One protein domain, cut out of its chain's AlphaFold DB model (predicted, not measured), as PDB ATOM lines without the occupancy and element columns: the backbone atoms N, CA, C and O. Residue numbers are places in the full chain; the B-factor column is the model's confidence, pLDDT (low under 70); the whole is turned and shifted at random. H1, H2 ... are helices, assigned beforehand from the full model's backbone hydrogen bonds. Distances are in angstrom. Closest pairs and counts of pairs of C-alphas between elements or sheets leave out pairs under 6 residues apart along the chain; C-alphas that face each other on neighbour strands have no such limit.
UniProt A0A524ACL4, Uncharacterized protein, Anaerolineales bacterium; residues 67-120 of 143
ATOM      1  N   LYS A  67     121.525 121.891 160.443       56.94
ATOM      2  CA  LYS A  67     122.708 122.428 159.776       56.94
ATOM      3  C   LYS A  67     123.836 121.397 159.695       56.94
ATOM      4  O   LYS A  67     124.417 121.243 158.627       56.94
ATOM      5  N   GLU A  68     124.118 120.683 160.779       45.22
ATOM      6  CA  GLU A  68     125.150 119.637 160.815       45.22
ATOM      7  C   GLU A  68     124.780 118.469 159.895       45.22
ATOM      8  O   GLU A  68     125.618 118.007 159.122       45.22
ATOM      9  N   ILE A  69     123.502 118.078 159.866       52.19
ATOM     10  CA  ILE A  69     122.991 117.091 158.902       52.19
ATOM     11  C   ILE A  69     123.207 117.589 157.466       52.19
ATOM     12  O   ILE A  69     123.737 116.864 156.623       52.19
ATOM     13  N   ALA A  70     122.849 118.844 157.175       53.34
ATOM     14  CA  ALA A  70     123.033 119.420 155.846       53.34
ATOM     15  C   ALA A  70     124.512 119.495 155.425       53.34
ATOM     16  O   ALA A  70     124.822 119.276 154.253       53.34
ATOM     17  N   GLU A  71     125.426 119.773 156.358       53.00
ATOM     18  CA  GLU A  71     126.872 119.821 156.116       53.00
ATOM     19  C   GLU A  71     127.447 118.427 155.817       53.00
ATOM     20  O   GLU A  71     128.188 118.272 154.842       53.00
ATOM     21  N   VAL A  72     127.045 117.400 156.572       54.59
ATOM     22  CA  VAL A  72     127.436 116.001 156.319       54.59
ATOM     23  C   VAL A  72     126.901 115.530 154.966       54.59
ATOM     24  O   VAL A  72     127.661 115.039 154.128       54.59
ATOM     25  N   VAL A  73     125.616 115.763 154.689       60.47
ATOM     26  CA  VAL A  73     124.998 115.413 153.401       60.47
ATOM     27  C   VAL A  73     125.684 116.143 152.242       60.47
ATOM     28  O   VAL A  73     125.928 115.544 151.191       60.47
ATOM     29  N   ALA A  74     126.034 117.422 152.405       59.22
ATOM     30  CA  ALA A  74     126.760 118.182 151.391       59.22
ATOM     31  C   ALA A  74     128.175 117.630 151.156       59.22
ATOM     32  O   ALA A  74     128.592 117.521 150.000       59.22
ATOM     33  N   HIS A  75     128.887 117.236 152.214       60.62
ATOM     34  CA  HIS A  75     130.207 116.611 152.119       60.62
ATOM     35  C   HIS A  75     130.153 115.292 151.338       60.62
ATOM     36  O   HIS A  75     130.907 115.110 150.376       60.62
ATOM     37  N   PHE A  76     129.214 114.407 151.680       56.75
ATOM     38  CA  PHE A  76     129.026 113.143 150.966       56.75
ATOM     39  C   PHE A  76     128.620 113.363 149.508       56.75
ATOM     40  O   PHE A  76     129.216 112.769 148.611       56.75
ATOM     41  N   ARG A  77     127.682 114.279 149.231       63.47
ATOM     42  CA  ARG A  77     127.289 114.616 147.851       63.47
ATOM     43  C   ARG A  77     128.448 115.189 147.039       63.47
ATOM     44  O   ARG A  77     128.583 114.847 145.869       63.47
ATOM     45  N   ALA A  78     129.292 116.030 147.632       64.69
ATOM     46  CA  ALA A  78     130.479 116.563 146.965       64.69
ATOM     47  C   ALA A  78     131.511 115.460 146.674       64.69
ATOM     48  O   ALA A  78     132.041 115.402 145.564       64.69
ATOM     49  N   ARG A  79     131.744 114.547 147.628       62.09
ATOM     50  CA  ARG A  79     132.623 113.377 147.451       62.09
ATOM     51  C   ARG A  79     132.106 112.434 146.362       62.09
ATOM     52  O   ARG A  79     132.902 111.960 145.557       62.09
ATOM     53  N   MET A  80     130.796 112.203 146.301       59.78
ATOM     54  CA  MET A  80     130.167 111.370 145.272       59.78
ATOM     55  C   MET A  80     130.224 112.025 143.890       59.78
ATOM     56  O   MET A  80     130.641 111.378 142.936       59.78
ATOM     57  N   ARG A  81     129.926 113.327 143.781       63.28
ATOM     58  CA  ARG A  81     130.043 114.078 142.517       63.28
ATOM     59  C   ARG A  81     131.471 114.134 141.986       63.28
ATOM     60  O   ARG A  81     131.684 114.042 140.784       63.28
ATOM     61  N   ALA A  82     132.463 114.238 142.869       61.19
ATOM     62  CA  ALA A  82     133.869 114.154 142.477       61.19
ATOM     63  C   ALA A  82     134.255 112.765 141.922       61.19
ATOM     64  O   ALA A  82     135.241 112.656 141.196       61.19
ATOM     65  N   ARG A  83     133.473 111.721 142.235       55.78
ATOM     66  CA  ARG A  83     133.667 110.328 141.803       55.78
ATOM     67  C   ARG A  83     132.778 109.906 140.624       55.78
ATOM     68  O   ARG A  83     132.996 108.829 140.088       55.78
ATOM     69  N   GLU A  84     131.856 110.749 140.143       53.72
ATOM     70  CA  GLU A  84     130.940 110.444 139.016       53.72
ATOM     71  C   GLU A  84     131.647 110.112 137.682       53.72
ATOM     72  O   GLU A  84     130.996 109.716 136.720       53.72
ATOM     73  N   THR A  85     132.975 110.237 137.596       55.31
ATOM     74  CA  THR A  85     133.743 109.961 136.369       55.31
ATOM     75  C   THR A  85     134.673 108.752 136.448       55.31
ATOM     76  O   THR A  85     135.217 108.360 135.415       55.31
ATOM     77  N   ALA A  86     134.850 108.124 137.615       59.62
ATOM     78  CA  ALA A  86     135.698 106.942 137.742       59.62
ATOM     79  C   ALA A  86     135.176 105.985 138.827       59.62
ATOM     80  O   ALA A  86     134.850 106.439 139.926       59.62
ATOM     81  N   PRO A  87     135.114 104.668 138.553       63.19
ATOM     82  CA  PRO A  87     134.788 103.687 139.580       63.19
ATOM     83  C   PRO A  87     135.802 103.767 140.733       63.19
ATOM     84  O   PRO A  87     136.966 104.106 140.492       63.19
ATOM     85  N   PRO A  88     135.382 103.455 141.972       67.56
ATOM     86  CA  PRO A  88     136.289 103.429 143.113       67.56
ATOM     87  C   PRO A  88     137.442 102.452 142.864       67.56
ATOM     88  O   PRO A  88     137.252 101.367 142.302       67.56
ATOM     89  N   SER A  89     138.647 102.852 143.266       79.31
ATOM     90  CA  SER A  89     139.827 101.993 143.218       79.31
ATOM     91  C   SER A  89     139.739 100.922 144.301       79.31
ATOM     92  O   SER A  89     139.185 101.150 145.374       79.31
ATOM     93  N   LEU A  90     140.360  99.765 144.064       81.94
ATOM     94  CA  LEU A  90     140.497  98.724 145.087       81.94
ATOM     95  C   LEU A  90     141.281  99.204 146.319       81.94
ATOM     96  O   LEU A  90     141.097  98.660 147.399       81.94
ATOM     97  N   ASP A  91     142.127 100.219 146.158       85.38
ATOM     98  CA  ASP A  91     142.938 100.780 147.242       85.38
ATOM     99  C   ASP A  91     142.263 101.999 147.910       85.38
ATOM    100  O   ASP A  91     142.848 102.620 148.796       85.38
ATOM    101  N   ASP A  92     141.042 102.358 147.491       78.94
ATOM    102  CA  ASP A  92     140.256 103.387 148.172       78.94
ATOM    103  C   ASP A  92     139.734 102.857 149.513       78.94
ATOM    104  O   ASP A  92     139.242 101.729 149.600       78.94
ATOM    105  N   GLU A  93     139.788 103.709 150.537       82.00
ATOM    106  CA  GLU A  93     139.211 103.450 151.858       82.00
ATOM    107  C   GLU A  93     137.683 103.272 151.786       82.00
ATOM    108  O   GLU A  93     136.969 104.015 151.094       82.00
ATOM    109  N   PHE A  94     137.212 102.276 152.526       80.94
ATOM    110  CA  PHE A  94     135.854 101.765 152.631       80.94
ATOM    111  C   PHE A  94     135.477 101.585 154.122       80.94
ATOM    112  O   PHE A  94     135.928 102.343 154.981       80.94
ATOM    113  N   ILE A  95     134.573 100.658 154.434       79.00
ATOM    114  CA  ILE A  95     133.988 100.479 155.768       79.00
ATOM    115  C   ILE A  95     135.024 100.016 156.805       79.00
ATOM    116  O   ILE A  95     135.932  99.248 156.494       79.00
ATOM    117  N   GLY A  96     134.895 100.493 158.048       75.12
ATOM    118  CA  GLY A  96     135.761 100.073 159.158       75.12
ATOM    119  C   GLY A  96     137.246 100.419 158.983       75.12
ATOM    120  O   GLY A  96     138.093  99.772 159.588       75.12
ATOM    121  N   GLY A  97     137.581 101.398 158.131       82.06
ATOM    122  CA  GLY A  97     138.968 101.752 157.806       82.06
ATOM    123  C   GLY A  97     139.669 100.764 156.862       82.06
ATOM    124  O   GLY A  97     140.866 100.906 156.619       82.06
ATOM    125  N   LEU A  98     138.946  99.776 156.324       84.38
ATOM    126  CA  LEU A  98     139.454  98.837 155.324       84.38
ATOM    127  C   LEU A  98     139.356  99.428 153.924       84.38
ATOM    128  O   LEU A  98     138.419 100.158 153.624       84.38
ATOM    129  N   THR A  99     140.265  99.065 153.027       89.00
ATOM    130  CA  THR A  99     140.112  99.327 151.588       89.00
ATOM    131  C   THR A  99     139.127  98.353 150.932       89.00
ATOM    132  O   THR A  99     138.850  97.276 151.465       89.00
ATOM    133  N   TYR A 100     138.629  98.668 149.730       81.19
ATOM    134  CA  TYR A 100     137.816  97.721 148.941       81.19
ATOM    135  C   TYR A 100     138.515  96.369 148.733       81.19
ATOM    136  O   TYR A 100     137.876  95.320 148.799       81.19
ATOM    137  N   ARG A 101     139.832  96.374 148.497       86.31
ATOM    138  CA  ARG A 101     140.645  95.158 148.346       86.31
ATOM    139  C   ARG A 101     140.622  94.304 149.606       86.31
ATOM    140  O   ARG A 101     140.480  93.090 149.507       86.31
ATOM    141  N   GLU A 102     140.808  94.936 150.759       86.56
ATOM    142  CA  GLU A 102     140.830  94.257 152.055       86.56
ATOM    143  C   GLU A 102     139.445  93.722 152.406       86.56
ATOM    144  O   GLU A 102     139.338  92.565 152.796       86.56
ATOM    145  N   TYR A 103     138.390  94.498 152.148       87.94
ATOM    146  CA  TYR A 103     137.008  94.056 152.319       87.94
ATOM    147  C   TYR A 103     136.682  92.825 151.458       87.94
ATOM    148  O   TYR A 103     136.202  91.819 151.969       87.94
ATOM    149  N   PHE A 104     137.005  92.839 150.159       85.25
ATOM    150  CA  PHE A 104     136.736  91.689 149.279       85.25
ATOM    151  C   PHE A 104     137.621  90.465 149.557       85.25
ATOM    152  O   PHE A 104     137.331  89.365 149.071       85.25
ATOM    153  N   ALA A 105     138.696  90.632 150.328       90.31
ATOM    154  CA  ALA A 105     139.526  89.529 150.786       90.31
ATOM    155  C   ALA A 105     138.948  88.817 152.022       90.31
ATOM    156  O   ALA A 105     139.363  87.687 152.286       90.31
ATOM    157  N   LEU A 106     137.989  89.424 152.733       87.25
ATOM    158  CA  LEU A 106     137.368  88.836 153.919       87.25
ATOM    159  C   LEU A 106     136.610  87.542 153.584       87.25
ATOM    160  O   LEU A 106     136.019  87.375 152.506       87.25
ATOM    161  N   SER A 107     136.630  86.598 154.518       90.75
ATOM    162  CA  SER A 107     135.673  85.491 154.533       90.75
ATOM    163  C   SER A 107     134.268  86.001 154.871       90.75
ATOM    164  O   SER A 107     134.109  87.066 155.458       90.75
ATOM    165  N   GLU A 108     133.236  85.226 154.531       85.75
ATOM    166  CA  GLU A 108     131.843  85.582 154.858       85.75
ATOM    167  C   GLU A 108     131.628  85.755 156.372       85.75
ATOM    168  O   GLU A 108     130.823  86.574 156.806       85.75
ATOM    169  N   GLU A 109     132.371  84.999 157.184       87.31
ATOM    170  CA  GLU A 109     132.332  85.066 158.647       87.31
ATOM    171  C   GLU A 109     132.961  86.364 159.171       87.31
ATOM    172  O   GLU A 109     132.402  86.998 160.064       87.31
ATOM    173  N   GLU A 110     134.086  86.790 158.592       86.62
ATOM    174  CA  GLU A 110     134.749  88.057 158.930       86.62
ATOM    175  C   GLU A 110     133.955  89.266 158.426       86.62
ATOM    176  O   GLU A 110     133.827  90.254 159.143       86.62
ATOM    177  N   GLU A 111     133.378  89.178 157.227       84.81
ATOM    178  CA  GLU A 111     132.471  90.192 156.687       84.81
ATOM    179  C   GLU A 111     131.257  90.349 157.607       84.81
ATOM    180  O   GLU A 111     130.926  91.462 158.012       84.81
ATOM    181  N   LYS A 112     130.632  89.239 158.014       83.00
ATOM    182  CA  LYS A 112     129.513  89.269 158.954       83.00
ATOM    183  C   LYS A 112     129.909  89.865 160.304       83.00
ATOM    184  O   LYS A 112     129.150  90.667 160.827       83.00
ATOM    185  N   ALA A 113     131.057  89.488 160.862       85.56
ATOM    186  CA  ALA A 113     131.524  90.039 162.132       85.56
ATOM    187  C   ALA A 113     131.779  91.551 162.041       85.56
ATOM    188  O   ALA A 113     131.417  92.278 162.960       85.56
ATOM    189  N   LEU A 114     132.328  92.022 160.918       84.12
ATOM    190  CA  LEU A 114     132.524  93.445 160.640       84.12
ATOM    191  C   LEU A 114     131.189  94.193 160.563       84.12
ATOM    192  O   LEU A 114     131.049  95.253 161.165       84.12
ATOM    193  N   TRP A 115     130.195  93.650 159.856       82.88
ATOM    194  CA  TRP A 115     128.851  94.238 159.817       82.88
ATOM    195  C   TRP A 115     128.162  94.178 161.184       82.88
ATOM    196  O   TRP A 115     127.535  95.149 161.590       82.88
ATOM    197  N   ASP A 116     128.305  93.080 161.924       83.19
ATOM    198  CA  ASP A 116     127.754  92.966 163.273       83.19
ATOM    199  C   ASP A 116     128.417  93.990 164.220       83.19
ATOM    200  O   ASP A 116     127.715  94.544 165.053       83.19
ATOM    201  N   GLU A 117     129.717  94.292 164.076       80.00
ATOM    202  CA  GLU A 117     130.442  95.319 164.848       80.00
ATOM    203  C   GLU A 117     130.048  96.748 164.452       80.00
ATOM    204  O   GLU A 117     129.734  97.555 165.325       80.00
ATOM    205  N   VAL A 118     130.007  97.064 163.154       74.62
ATOM    206  CA  VAL A 118     129.612  98.401 162.668       74.62
ATOM    207  C   VAL A 118     128.198  98.758 163.130       74.62
ATOM    208  O   VAL A 118     127.926  99.917 163.424       74.62
ATOM    209  N   PHE A 119     127.315  97.765 163.235       69.06
ATOM    210  CA  PHE A 119     125.925  97.942 163.656       69.06
ATOM    211  C   PHE A 119     125.678  97.497 165.109       69.06
ATOM    212  O   PHE A 119     124.527  97.444 165.539       69.06
ATOM    213  N   ALA A 120     126.726  97.181 165.883       69.94
ATOM    214  CA  ALA A 120     126.591  96.793 167.291       69.94
ATOM    215  C   ALA A 120     126.247  97.986 168.191       69.94
ATOM    216  O   ALA A 120     125.498  97.820 169.154       69.94
TER     217      ALA A 120
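This is residues 67 to 120 of the 143 residues of an uncharacterized protein of Anaerolineales bacterium (UniProt A0A524ACL4). A long helix, H1, stands free on one side, and a long link, residues 84 to 99, joins it to a small body where the looped part of that link and two shorter helices, H2 and H3, lie near each other. The printed part has 54 residues with three named helices, H1, H2, H3 in chain order, and no named strand: all helix. It is loose, with a radius of gyration of the C-alphas of 14.0 A, and flat, spanning 37 by 29 by 13 A.

H1, residues 67 to 83, is apart from H2, residues 100 to 105, and from H3, residues 108 to 118. H2 and H3 are close but not clearly touching; their closest C-alphas, of Tyr 103 and Glu 111, are 7.4 A apart. They run opposite ways at a steep tilt of 48 degrees. In H1, H2 and H3 every O i to N i+4 pair is within hydrogen-bond range.

H1 begins at C-alpha 67 (122.708, 122.428, 159.776) and measures 24.3 A, H2 8.6 A. H3 measures 15.2 A and ends at C-alpha 118 (129.612, 98.401, 162.668).

The C-alphas farthest apart, of Lys 67 and Ser 107, are 39.5 A apart. The printed part has no cut; the link from H2 to H3 is tight. Residues 67 to 88 and 119 to 120 have pLDDT under 70.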